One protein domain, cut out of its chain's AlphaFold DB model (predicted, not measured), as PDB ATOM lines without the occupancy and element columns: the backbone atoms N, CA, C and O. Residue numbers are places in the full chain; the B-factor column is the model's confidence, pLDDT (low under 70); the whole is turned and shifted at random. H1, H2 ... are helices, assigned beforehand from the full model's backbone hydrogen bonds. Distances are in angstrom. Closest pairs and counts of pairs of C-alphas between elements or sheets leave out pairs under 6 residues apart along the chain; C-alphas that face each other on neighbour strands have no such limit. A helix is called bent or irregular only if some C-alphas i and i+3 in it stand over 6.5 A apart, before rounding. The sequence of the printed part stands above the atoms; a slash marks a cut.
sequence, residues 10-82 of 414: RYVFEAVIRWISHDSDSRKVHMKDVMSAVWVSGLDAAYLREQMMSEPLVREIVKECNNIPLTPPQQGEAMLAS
ATOM      1  N   ARG A  10     -39.966  -2.252  44.296       72.94
ATOM      2  CA  ARG A  10     -39.480  -1.289  43.301       72.94
ATOM      3  C   ARG A  10     -40.587  -0.796  42.377       72.94
ATOM      4  O   ARG A  10     -40.685   0.401  42.144       72.94
ATOM      5  N   TYR A  11     -41.440  -1.686  41.873       74.81
ATOM      6  CA  TYR A  11     -42.510  -1.282  40.958       74.81
ATOM      7  C   TYR A  11     -43.590  -0.460  41.660       74.81
ATOM      8  O   TYR A  11     -44.174   0.430  41.048       74.81
ATOM      9  N   VAL A  12     -43.841  -0.732  42.946       76.25
ATOM     10  CA  VAL A  12     -44.763   0.067  43.765       76.25
ATOM     11  C   VAL A  12     -44.179   1.459  43.970       76.25
ATOM     12  O   VAL A  12     -44.868   2.447  43.740       76.25
ATOM     13  N   PHE A  13     -42.897   1.535  44.325       80.50
ATOM     14  CA  PHE A  13     -42.184   2.797  44.478       80.50
ATOM     15  C   PHE A  13     -42.200   3.613  43.179       80.50
ATOM     16  O   PHE A  13     -42.678   4.742  43.181       80.50
ATOM     17  N   GLU A  14     -41.796   3.031  42.046       82.69
ATOM     18  CA  GLU A  14     -41.822   3.705  40.738       82.69
ATOM     19  C   GLU A  14     -43.235   4.155  40.340       82.69
ATOM     20  O   GLU A  14     -43.400   5.240  39.784       82.69
ATOM     21  N   ALA A  15     -44.265   3.359  40.639       83.88
ATOM     22  CA  ALA A  15     -45.652   3.738  40.388       83.88
ATOM     23  C   ALA A  15     -46.091   4.932  41.245       83.88
ATOM     24  O   ALA A  15     -46.755   5.828  40.727       83.88
ATOM     25  N   VAL A  16     -45.691   4.983  42.521       85.44
ATOM     26  CA  VAL A  16     -45.952   6.131  43.401       85.44
ATOM     27  C   VAL A  16     -45.238   7.379  42.886       85.44
ATOM     28  O   VAL A  16     -45.873   8.424  42.770       85.44
ATOM     29  N   ILE A  17     -43.965   7.269  42.490       85.81
ATOM     30  CA  ILE A  17     -43.213   8.388  41.901       85.81
ATOM     31  C   ILE A  17     -43.907   8.902  40.636       85.81
ATOM     32  O   ILE A  17     -44.160  10.099  40.531       85.81
ATOM     33  N   ARG A  18     -44.286   8.010  39.709       85.25
ATOM     34  CA  ARG A  18     -45.020   8.376  38.483       85.25
ATOM     35  C   ARG A  18     -46.383   8.996  38.776       85.25
ATOM     36  O   ARG A  18     -46.828   9.889  38.061       85.25
ATOM     37  N   TRP A  19     -47.067   8.518  39.810       88.38
ATOM     38  CA  TRP A  19     -48.362   9.052  40.207       88.38
ATOM     39  C   TRP A  19     -48.234  10.470  40.768       88.38
ATOM     40  O   TRP A  19     -49.010  11.334  40.365       88.38
ATOM     41  N   ILE A  20     -47.245  10.740  41.624       86.25
ATOM     42  CA  ILE A  20     -46.999  12.087  42.165       86.25
ATOM     43  C   ILE A  20     -46.477  13.026  41.064       86.25
ATOM     44  O   ILE A  20     -46.900  14.179  40.993       86.25
ATOM     45  N   SER A  21     -45.599  12.554  40.173       86.12
ATOM     46  CA  SER A  21     -45.024  13.394  39.114       86.12
ATOM     47  C   SER A  21     -46.038  13.811  38.046       86.12
ATOM     48  O   SER A  21     -45.893  14.878  37.459       86.12
ATOM     49  N   HIS A  22     -47.081  13.011  37.814       89.12
ATOM     50  CA  HIS A  22     -48.118  13.320  36.828       89.12
ATOM     51  C   HIS A  22     -48.962  14.555  37.186       89.12
ATOM     52  O   HIS A  22     -49.424  15.249  36.288       89.12
ATOM     53  N   ASP A  23     -49.180  14.821  38.477       89.00
ATOM     54  CA  ASP A  23     -49.904  16.003  38.959       89.00
ATOM     55  C   ASP A  23     -49.380  16.384  40.348       89.00
ATOM     56  O   ASP A  23     -49.933  16.017  41.387       89.00
ATOM     57  N   SER A  24     -48.224  17.048  40.354       85.19
ATOM     58  CA  SER A  24     -47.494  17.340  41.589       85.19
ATOM     59  C   SER A  24     -48.215  18.341  42.486       85.19
ATOM     60  O   SER A  24     -48.119  18.220  43.705       85.19
ATOM     61  N   ASP A  25     -48.968  19.279  41.915       84.81
ATOM     62  CA  ASP A  25     -49.632  20.334  42.681       84.81
ATOM     63  C   ASP A  25     -50.772  19.772  43.539       84.81
ATOM     64  O   ASP A  25     -50.904  20.134  44.709       84.81
ATOM     65  N   SER A  26     -51.556  18.829  43.001       87.81
ATOM     66  CA  SER A  26     -52.672  18.226  43.740       87.81
ATOM     67  C   SER A  26     -52.276  16.997  44.568       87.81
ATOM     68  O   SER A  26     -52.924  16.695  45.567       87.81
ATOM     69  N   ARG A  27     -51.213  16.269  44.188       87.25
ATOM     70  CA  ARG A  27     -50.881  14.962  44.795       87.25
ATOM     71  C   ARG A  27     -49.794  15.019  45.857       87.25
ATOM     72  O   ARG A  27     -49.742  14.116  46.693       87.25
ATOM     73  N   LYS A  28     -48.962  16.068  45.890       84.38
ATOM     74  CA  LYS A  28     -47.924  16.231  46.928       84.38
ATOM     75  C   LYS A  28     -48.497  16.239  48.346       84.38
ATOM     76  O   LYS A  28     -47.876  15.689  49.249       84.38
ATOM     77  N   VAL A  29     -49.706  16.764  48.542       84.94
ATOM     78  CA  VAL A  29     -50.403  16.726  49.843       84.94
ATOM     79  C   VAL A  29     -50.668  15.303  50.349       84.94
ATOM     80  O   VAL A  29     -50.662  15.083  51.555       84.94
ATOM     81  N   HIS A  30     -50.820  14.322  49.455       83.62
ATOM     82  CA  HIS A  30     -51.031  12.911  49.803       83.62
ATOM     83  C   HIS A  30     -49.734  12.094  49.853       83.62
ATOM     84  O   HIS A  30     -49.761  10.892  50.117       83.62
ATOM     85  N   MET A  31     -48.588  12.724  49.589       81.69
ATOM     86  CA  MET A  31     -47.294  12.055  49.461       81.69
ATOM     87  C   MET A  31     -46.944  11.226  50.697       81.69
ATOM     88  O   MET A  31     -46.555  10.072  50.553       81.69
ATOM     89  N   LYS A  32     -47.120  11.781  51.903       76.75
ATOM     90  CA  LYS A  32     -46.818  11.074  53.160       76.75
ATOM     91  C   LYS A  32     -47.705   9.851  53.360       76.75
ATOM     92  O   LYS A  32     -47.193   8.782  53.686       76.75
ATOM     93  N   ASP A  33     -49.000   9.984  53.098       77.19
ATOM     94  CA  ASP A  33     -49.962   8.893  53.256       77.19
ATOM     95  C   ASP A  33     -49.675   7.757  52.269       77.19
ATOM     96  O   ASP A  33     -49.596   6.591  52.658       77.19
ATOM     97  N   VAL A  34     -49.431   8.082  50.997       81.06
ATOM     98  CA  VAL A  34     -49.130   7.084  49.961       81.06
ATOM     99  C   VAL A  34     -47.765   6.433  50.194       81.06
ATOM    100  O   VAL A  34     -47.643   5.213  50.080       81.06
ATOM    101  N   MET A  35     -46.749   7.205  50.586       78.62
ATOM    102  CA  MET A  35     -45.420   6.672  50.904       78.62
ATOM    103  C   MET A  35     -45.407   5.819  52.172       78.62
ATOM    104  O   MET A  35     -44.642   4.858  52.231       78.62
ATOM    105  N   SER A  36     -46.284   6.087  53.147       71.44
ATOM    106  CA  SER A  36     -46.446   5.231  54.333       71.44
ATOM    107  C   SER A  36     -46.913   3.814  53.981       71.44
ATOM    108  O   SER A  36     -46.646   2.862  54.715       71.44
ATOM    109  N   ALA A  37     -47.571   3.656  52.827       70.06
ATOM    110  CA  ALA A  37     -48.000   2.365  52.323       70.06
ATOM    111  C   ALA A  37     -46.888   1.606  51.579       70.06
ATOM    112  O   ALA A  37     -47.060   0.403  51.376       70.06
ATOM    113  N   VAL A  38     -45.775   2.250  51.191       73.75
ATOM    114  CA  VAL A  38     -44.624   1.638  50.494       73.75
ATOM    115  C   VAL A  38     -43.648   1.039  51.511       73.75
ATOM    116  O   VAL A  38     -43.282   1.669  52.498       73.75
ATOM    117  N   TRP A  39     -43.186  -0.188  51.275       69.75
ATOM    118  CA  TRP A  39     -42.226  -0.871  52.145       69.75
ATOM    119  C   TRP A  39     -40.808  -0.458  51.779       69.75
ATOM    120  O   TRP A  39     -40.043  -1.215  51.190       69.75
ATOM    121  N   VAL A  40     -40.446   0.771  52.135       66.56
ATOM    122  CA  VAL A  40     -39.165   1.361  51.732       66.56
ATOM    123  C   VAL A  40     -37.953   0.577  52.266       66.56
ATOM    124  O   VAL A  40     -36.915   0.536  51.616       66.56
ATOM    125  N   SER A  41     -38.103  -0.134  53.388       58.16
ATOM    126  CA  SER A  41     -37.096  -1.066  53.924       58.16
ATOM    127  C   SER A  41     -36.871  -2.328  53.072       58.16
ATOM    128  O   SER A  41     -35.892  -3.036  53.289       58.16
ATOM    129  N   GLY A  42     -37.766  -2.627  52.127       56.62
ATOM    130  CA  GLY A  42     -37.641  -3.717  51.154       56.62
ATOM    131  C   GLY A  42     -37.018  -3.300  49.818       56.62
ATOM    132  O   GLY A  42     -36.844  -4.147  48.945       56.62
ATOM    133  N   LEU A  43     -36.685  -2.017  49.635       67.12
ATOM    134  CA  LEU A  43     -35.991  -1.530  48.443       67.12
ATOM    135  C   LEU A  43     -34.474  -1.684  48.595       67.12
ATOM    136  O   LEU A  43     -33.914  -1.462  49.666       67.12
ATOM    137  N   ASP A  44     -33.795  -2.014  47.496       67.44
ATOM    138  CA  ASP A  44     -32.333  -2.023  47.459       67.44
ATOM    139  C   ASP A  44     -31.785  -0.599  47.676       67.44
ATOM    140  O   ASP A  44     -32.140   0.352  46.973       67.44
ATOM    141  N   ALA A  45     -30.887  -0.461  48.651       68.12
ATOM    142  CA  ALA A  45     -30.240   0.795  48.996       68.12
ATOM    143  C   ALA A  45     -29.372   1.356  47.855       68.12
ATOM    144  O   ALA A  45     -29.145   2.568  47.815       68.12
ATOM    145  N   ALA A  46     -28.852   0.512  46.954       71.81
ATOM    146  CA  ALA A  46     -28.126   0.966  45.766       71.81
ATOM    147  C   ALA A  46     -29.082   1.610  44.751       71.81
ATOM    148  O   ALA A  46     -28.840   2.732  44.306       71.81
ATOM    149  N   TYR A  47     -30.211   0.951  44.483       77.75
ATOM    150  CA  TYR A  47     -31.273   1.469  43.624       77.75
ATOM    151  C   TYR A  47     -31.850   2.796  44.144       77.75
ATOM    152  O   TYR A  47     -31.962   3.759  43.389       77.75
ATOM    153  N   LEU A  48     -32.166   2.889  45.442       73.00
ATOM    154  CA  LEU A  48     -32.675   4.130  46.041       73.00
ATOM    155  C   LEU A  48     -31.683   5.291  45.892       73.00
ATOM    156  O   LEU A  48     -32.090   6.403  45.560       73.00
ATOM    157  N   ARG A  49     -30.382   5.040  46.089       75.06
ATOM    158  CA  ARG A  49     -29.335   6.058  45.896       75.06
ATOM    159  C   ARG A  49     -29.243   6.522  44.446       75.06
ATOM    160  O   ARG A  49     -29.123   7.720  44.215       75.06
ATOM    161  N   GLU A  50     -29.332   5.607  43.486       81.56
ATOM    162  CA  GLU A  50     -29.352   5.948  42.062       81.56
ATOM    163  C   GLU A  50     -30.564   6.825  41.712       81.56
ATOM    164  O   GLU A  50     -30.402   7.894  41.126       81.56
ATOM    165  N   GLN A  51     -31.763   6.441  42.166       80.00
ATOM    166  CA  GLN A  51     -32.992   7.207  41.933       80.00
ATOM    167  C   GLN A  51     -32.976   8.580  42.609       80.00
ATOM    168  O   GLN A  51     -33.442   9.559  42.034       80.00
ATOM    169  N   MET A  52     -32.397   8.688  43.809       76.62
ATOM    170  CA  MET A  52     -32.165   9.989  44.438       76.62
ATOM    171  C   MET A  52     -31.253  10.860  43.579       76.62
ATOM    172  O   MET A  52     -31.458  12.065  43.530       76.62
ATOM    173  N   MET A  53     -30.248  10.304  42.903       76.75
ATOM    174  CA  MET A  53     -29.362  11.099  42.053       76.75
ATOM    175  C   MET A  53     -30.053  11.563  40.770       76.75
ATOM    176  O   MET A  53     -29.839  12.714  40.388       76.75
ATOM    177  N   SER A  54     -30.902  10.731  40.163       79.62
ATOM    178  CA  SER A  54     -31.585  11.040  38.902       79.62
ATOM    179  C   SER A  54     -32.844  11.901  39.054       79.62
ATOM    180  O   SER A  54     -33.078  12.761  38.212       79.62
ATOM    181  N   GLU A  55     -33.640  11.708  40.111       80.75
ATOM    182  CA  GLU A  55     -34.985  12.291  40.238       80.75
ATOM    183  C   GLU A  55     -35.110  13.252  41.442       80.75
ATOM    184  O   GLU A  55     -35.014  12.826  42.601       80.75
ATOM    185  N   PRO A  56     -35.381  14.558  41.228       81.12
ATOM    186  CA  PRO A  56     -35.515  15.544  42.308       81.12
ATOM    187  C   PRO A  56     -36.648  15.226  43.294       81.12
ATOM    188  O   PRO A  56     -36.488  15.413  44.500       81.12
ATOM    189  N   LEU A  57     -37.768  14.698  42.787       80.50
ATOM    190  CA  LEU A  57     -38.947  14.334  43.578       80.50
ATOM    191  C   LEU A  57     -38.637  13.214  44.583       80.50
ATOM    192  O   LEU A  57     -39.118  13.230  45.714       80.50
ATOM    193  N   VAL A  58     -37.769  12.270  44.204       78.94
ATOM    194  CA  VAL A  58     -37.325  11.184  45.088       78.94
ATOM    195  C   VAL A  58     -36.522  11.740  46.269       78.94
ATOM    196  O   VAL A  58     -36.710  11.297  47.400       78.94
ATOM    197  N   ARG A  59     -35.678  12.762  46.051       77.94
ATOM    198  CA  ARG A  59     -34.945  13.434  47.143       77.94
ATOM    199  C   ARG A  59     -35.885  14.125  48.130       77.94
ATOM    200  O   ARG A  59     -35.618  14.108  49.329       77.94
ATOM    201  N   GLU A  60     -36.946  14.748  47.627       76.25
ATOM    202  CA  GLU A  60     -37.964  15.431  48.434       76.25
ATOM    203  C   GLU A  60     -38.733  14.423  49.302       76.25
ATOM    204  O   GLU A  60     -38.793  14.581  50.517       76.25
ATOM    205  N   ILE A  61     -39.181  13.314  48.706       76.38
ATOM    206  CA  ILE A  61     -39.850  12.202  49.400       76.38
ATOM    207  C   ILE A  61     -38.979  11.620  50.517       76.38
ATOM    208  O   ILE A  61     -39.455  11.424  51.637       76.38
ATOM    209  N   VAL A  62     -37.699  11.358  50.235       72.81
ATOM    210  CA  VAL A  62     -36.763  10.779  51.213       72.81
ATOM    211  C   VAL A  62     -36.539  11.724  52.397       72.81
ATOM    212  O   VAL A  62     -36.496  11.265  53.537       72.81
ATOM    213  N   LYS A  63     -36.445  13.038  52.145       71.81
ATOM    214  CA  LYS A  63     -36.315  14.064  53.194       71.81
ATOM    215  C   LYS A  63     -37.582  14.207  54.037       71.81
ATOM    216  O   LYS A  63     -37.495  14.344  55.250       71.81
ATOM    217  N   GLU A  64     -38.749  14.184  53.404       68.31
ATOM    218  CA  GLU A  64     -40.046  14.380  54.061       68.31
ATOM    219  C   GLU A  64     -40.496  13.167  54.888       68.31
ATOM    220  O   GLU A  64     -41.217  13.328  55.875       68.31
ATOM    221  N   CYS A  65     -40.088  11.957  54.493       65.25
ATOM    222  CA  CYS A  65     -40.568  10.714  55.101       65.25
ATOM    223  C   CYS A  65     -39.678  10.164  56.231       65.25
ATOM    224  O   CYS A  65     -40.089   9.189  56.850       65.25
ATOM    225  N   ASN A  66     -38.501  10.754  56.508       54.72
ATOM    226  CA  ASN A  66     -37.586  10.540  57.659       54.72
ATOM    227  C   ASN A  66     -37.260   9.096  58.141       54.72
ATOM    228  O   ASN A  66     -36.501   8.935  59.090       54.72
ATOM    229  N   ASN A  67     -37.759   8.047  57.485       53.03
ATOM    230  CA  ASN A  67     -37.714   6.652  57.943       53.03
ATOM    231  C   ASN A  67     -37.107   5.700  56.902       53.03
ATOM    232  O   ASN A  67     -37.456   4.524  56.862       53.03
ATOM    233  N   ILE A  68     -36.214   6.186  56.036       54.34
ATOM    234  CA  ILE A  68     -35.520   5.342  55.054       54.34
ATOM    235  C   ILE A  68     -34.123   5.047  55.601       54.34
ATOM    236  O   ILE A  68     -33.253   5.918  55.518       54.34
ATOM    237  N   PRO A  69     -33.876   3.866  56.197       53.38
ATOM    238  CA  PRO A  69     -32.541   3.531  56.654       53.38
ATOM    239  C   PRO A  69     -31.640   3.377  55.427       53.38
ATOM    240  O   PRO A  69     -31.791   2.452  54.638       53.38
ATOM    241  N   LEU A  70     -30.704   4.313  55.261       52.91
ATOM    242  CA  LEU A  70     -29.660   4.278  54.228       52.91
ATOM    243  C   LEU A  70     -28.485   3.360  54.615       52.91
ATOM    244  O   LEU A  70     -27.498   3.266  53.884       52.91
ATOM    245  N   THR A  71     -28.567   2.696  55.767       50.66
ATOM    246  CA  THR A  71     -27.620   1.663  56.178       50.66
ATOM    247  C   THR A  71     -27.814   0.400  55.335       50.66
ATOM    248  O   THR A  71     -28.952   0.021  55.053       50.66
ATOM    249  N   PRO A  72     -26.729  -0.285  54.926       47.59
ATOM    250  CA  PRO A  72     -26.859  -1.586  54.283       47.59
ATOM    251  C   PRO A  72     -27.611  -2.535  55.230       47.59
ATOM    252  O   PRO A  72     -27.373  -2.479  56.443       47.59
ATOM    253  N   PRO A  73     -28.519  -3.390  54.725       46.81
ATOM    254  CA  PRO A  73     -29.178  -4.370  55.573       46.81
ATOM    255  C   PRO A  73     -28.111  -5.216  56.274       46.81
ATOM    256  O   PRO A  73     -27.142  -5.658  55.651       46.81
ATOM    257  N   GLN A  74     -28.272  -5.411  57.584       43.84
ATOM    258  CA  GLN A  74     -27.471  -6.379  58.326       43.84
ATOM    259  C   GLN A  74     -27.620  -7.739  57.631       43.84
ATOM    260  O   GLN A  74     -28.737  -8.176  57.350       43.84
ATOM    261  N   GLN A  75     -26.497  -8.374  57.295       41.03
ATOM    262  CA  GLN A  75     -26.485  -9.694  56.664       41.03
ATOM    263  C   GLN A  75     -27.270 -10.699  57.521       41.03
ATOM    264  O   GLN A  75     -27.066 -10.773  58.731       41.03
ATOM    265  N   GLY A  76     -28.138 -11.489  56.885       49.19
ATOM    266  CA  GLY A  76     -28.924 -12.539  57.541       49.19
ATOM    267  C   GLY A  76     -30.426 -12.243  57.648       49.19
ATOM    268  O   GLY A  76     -30.972 -11.453  56.881       49.19
ATOM    269  N   GLU A  77     -31.085 -12.934  58.587       35.81
ATOM    270  CA  GLU A  77     -32.539 -13.144  58.791       35.81
ATOM    271  C   GLU A  77     -33.472 -11.928  58.570       35.81
ATOM    272  O   GLU A  77     -34.646 -12.106  58.245       35.81
ATOM    273  N   ALA A  78     -32.967 -10.693  58.659       38.38
ATOM    274  CA  ALA A  78     -33.712  -9.461  58.393       38.38
ATOM    275  C   ALA A  78     -34.122  -9.271  56.915       38.38
ATOM    276  O   ALA A  78     -35.145  -8.645  56.648       38.38
ATOM    277  N   MET A  79     -33.379  -9.840  55.954       37.78
ATOM    278  CA  MET A  79     -33.693  -9.738  54.516       37.78
ATOM    279  C   MET A  79     -34.918 -10.569  54.089       37.78
ATOM    280  O   MET A  79     -35.566 -10.268  53.094       37.78
ATOM    281  N   LEU A  80     -35.252 -11.623  54.837       39.50
ATOM    282  CA  LEU A  80     -36.420 -12.472  54.564       39.50
ATOM    283  C   LEU A  80     -37.705 -11.871  55.149       39.50
ATOM    284  O   LEU A  80     -38.786 -12.055  54.600       39.50
ATOM    285  N   ALA A  81     -37.584 -11.083  56.222       41.38
ATOM    286  CA  ALA A  81     -38.694 -10.313  56.774       41.38
ATOM    287  C   ALA A  81     -39.123  -9.142  55.864       41.38
ATOM    288  O   ALA A  81     -40.275  -8.709  55.951       41.38
ATOM    289  N   SER A  82     -38.229  -8.651  54.995       41.31
ATOM    290  CA  SER A  82     -38.481  -7.544  54.060       41.31
ATOM    291  C   SER A  82     -39.008  -7.974  52.684       41.31
ATOM    292  O   SER A  82     -39.634  -7.161  52.007       41.31
TER     293      SER A  82
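AT A GLANCE: This is residues 10 to 82 of the 414 residues of a protein of Pipra filicauda (Wire-tailed manakin) (UniProt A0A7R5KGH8). Two helices, H1 and H2, fold back on each other as a helical hairpin, H4 packs on both of them at an angle, and H3 meets H4 at a corner, away from the hairpin. From H4 a loose tail runs off to the small helix H5, which touches no other helix. The printed part has 73 residues with five named helices, H1 to H5 in order, and no named strand; the class is all helix. The whole is compact, with a radius of gyration of the C-alphas of 12.6 A, yet elongated, spanning 41 by 23 by 21 A.

HOW THE PARTS SIT: Start at H1, residues 10 to 22, and H2, residues 24 to 36: in this hairpin they touch, closest at C-alphas Ile 20 and Arg 27, 5.5 A, at a shallow tilt of 25 degrees, opposite ways. Next find the hub, H4, residues 56 to 65. It touches H2 with C-alphas Lys 32 and Cys 65 closest, 6.6 A, at a steep tilt of 47 degrees. H1 and H4 only just touch, with 3 pairs of C-alphas within 8 A, Ile 17 and Val 58 closest at 7.3 A. H3, residues 45 to 54, touches H4 only at the corner, C-alphas Met 52 and Arg 59 being closest at 5.2 A. H3 is apart from H1 and H2. Every O i to N i+4 pair is within hydrogen-bond range in H1, H3, H4 and H5, residues 78 to 82; in H2 5 of 9 are.

IN THESE COORDINATES: Find C-alpha 10 at (-39.480, -1.289, 43.301); H1 runs 18.2 A from there. H2 is 17.6 A long and irregular, C-alphas 29 and 32 being 7.5 A apart. H3 measures 14.4 A, H4 14.6 A and H5 6.7 A, ending at C-alpha 82, (-38.481, -7.544, 54.060).

THE WHOLE: The C-alphas of Asp 25 and Gly 76 are the two farthest apart, 41.6 A. The printed part has no cut; the link from H4 to H5 is long. Residues 39 to 45 and 64 to 82 are under 70 in pLDDT.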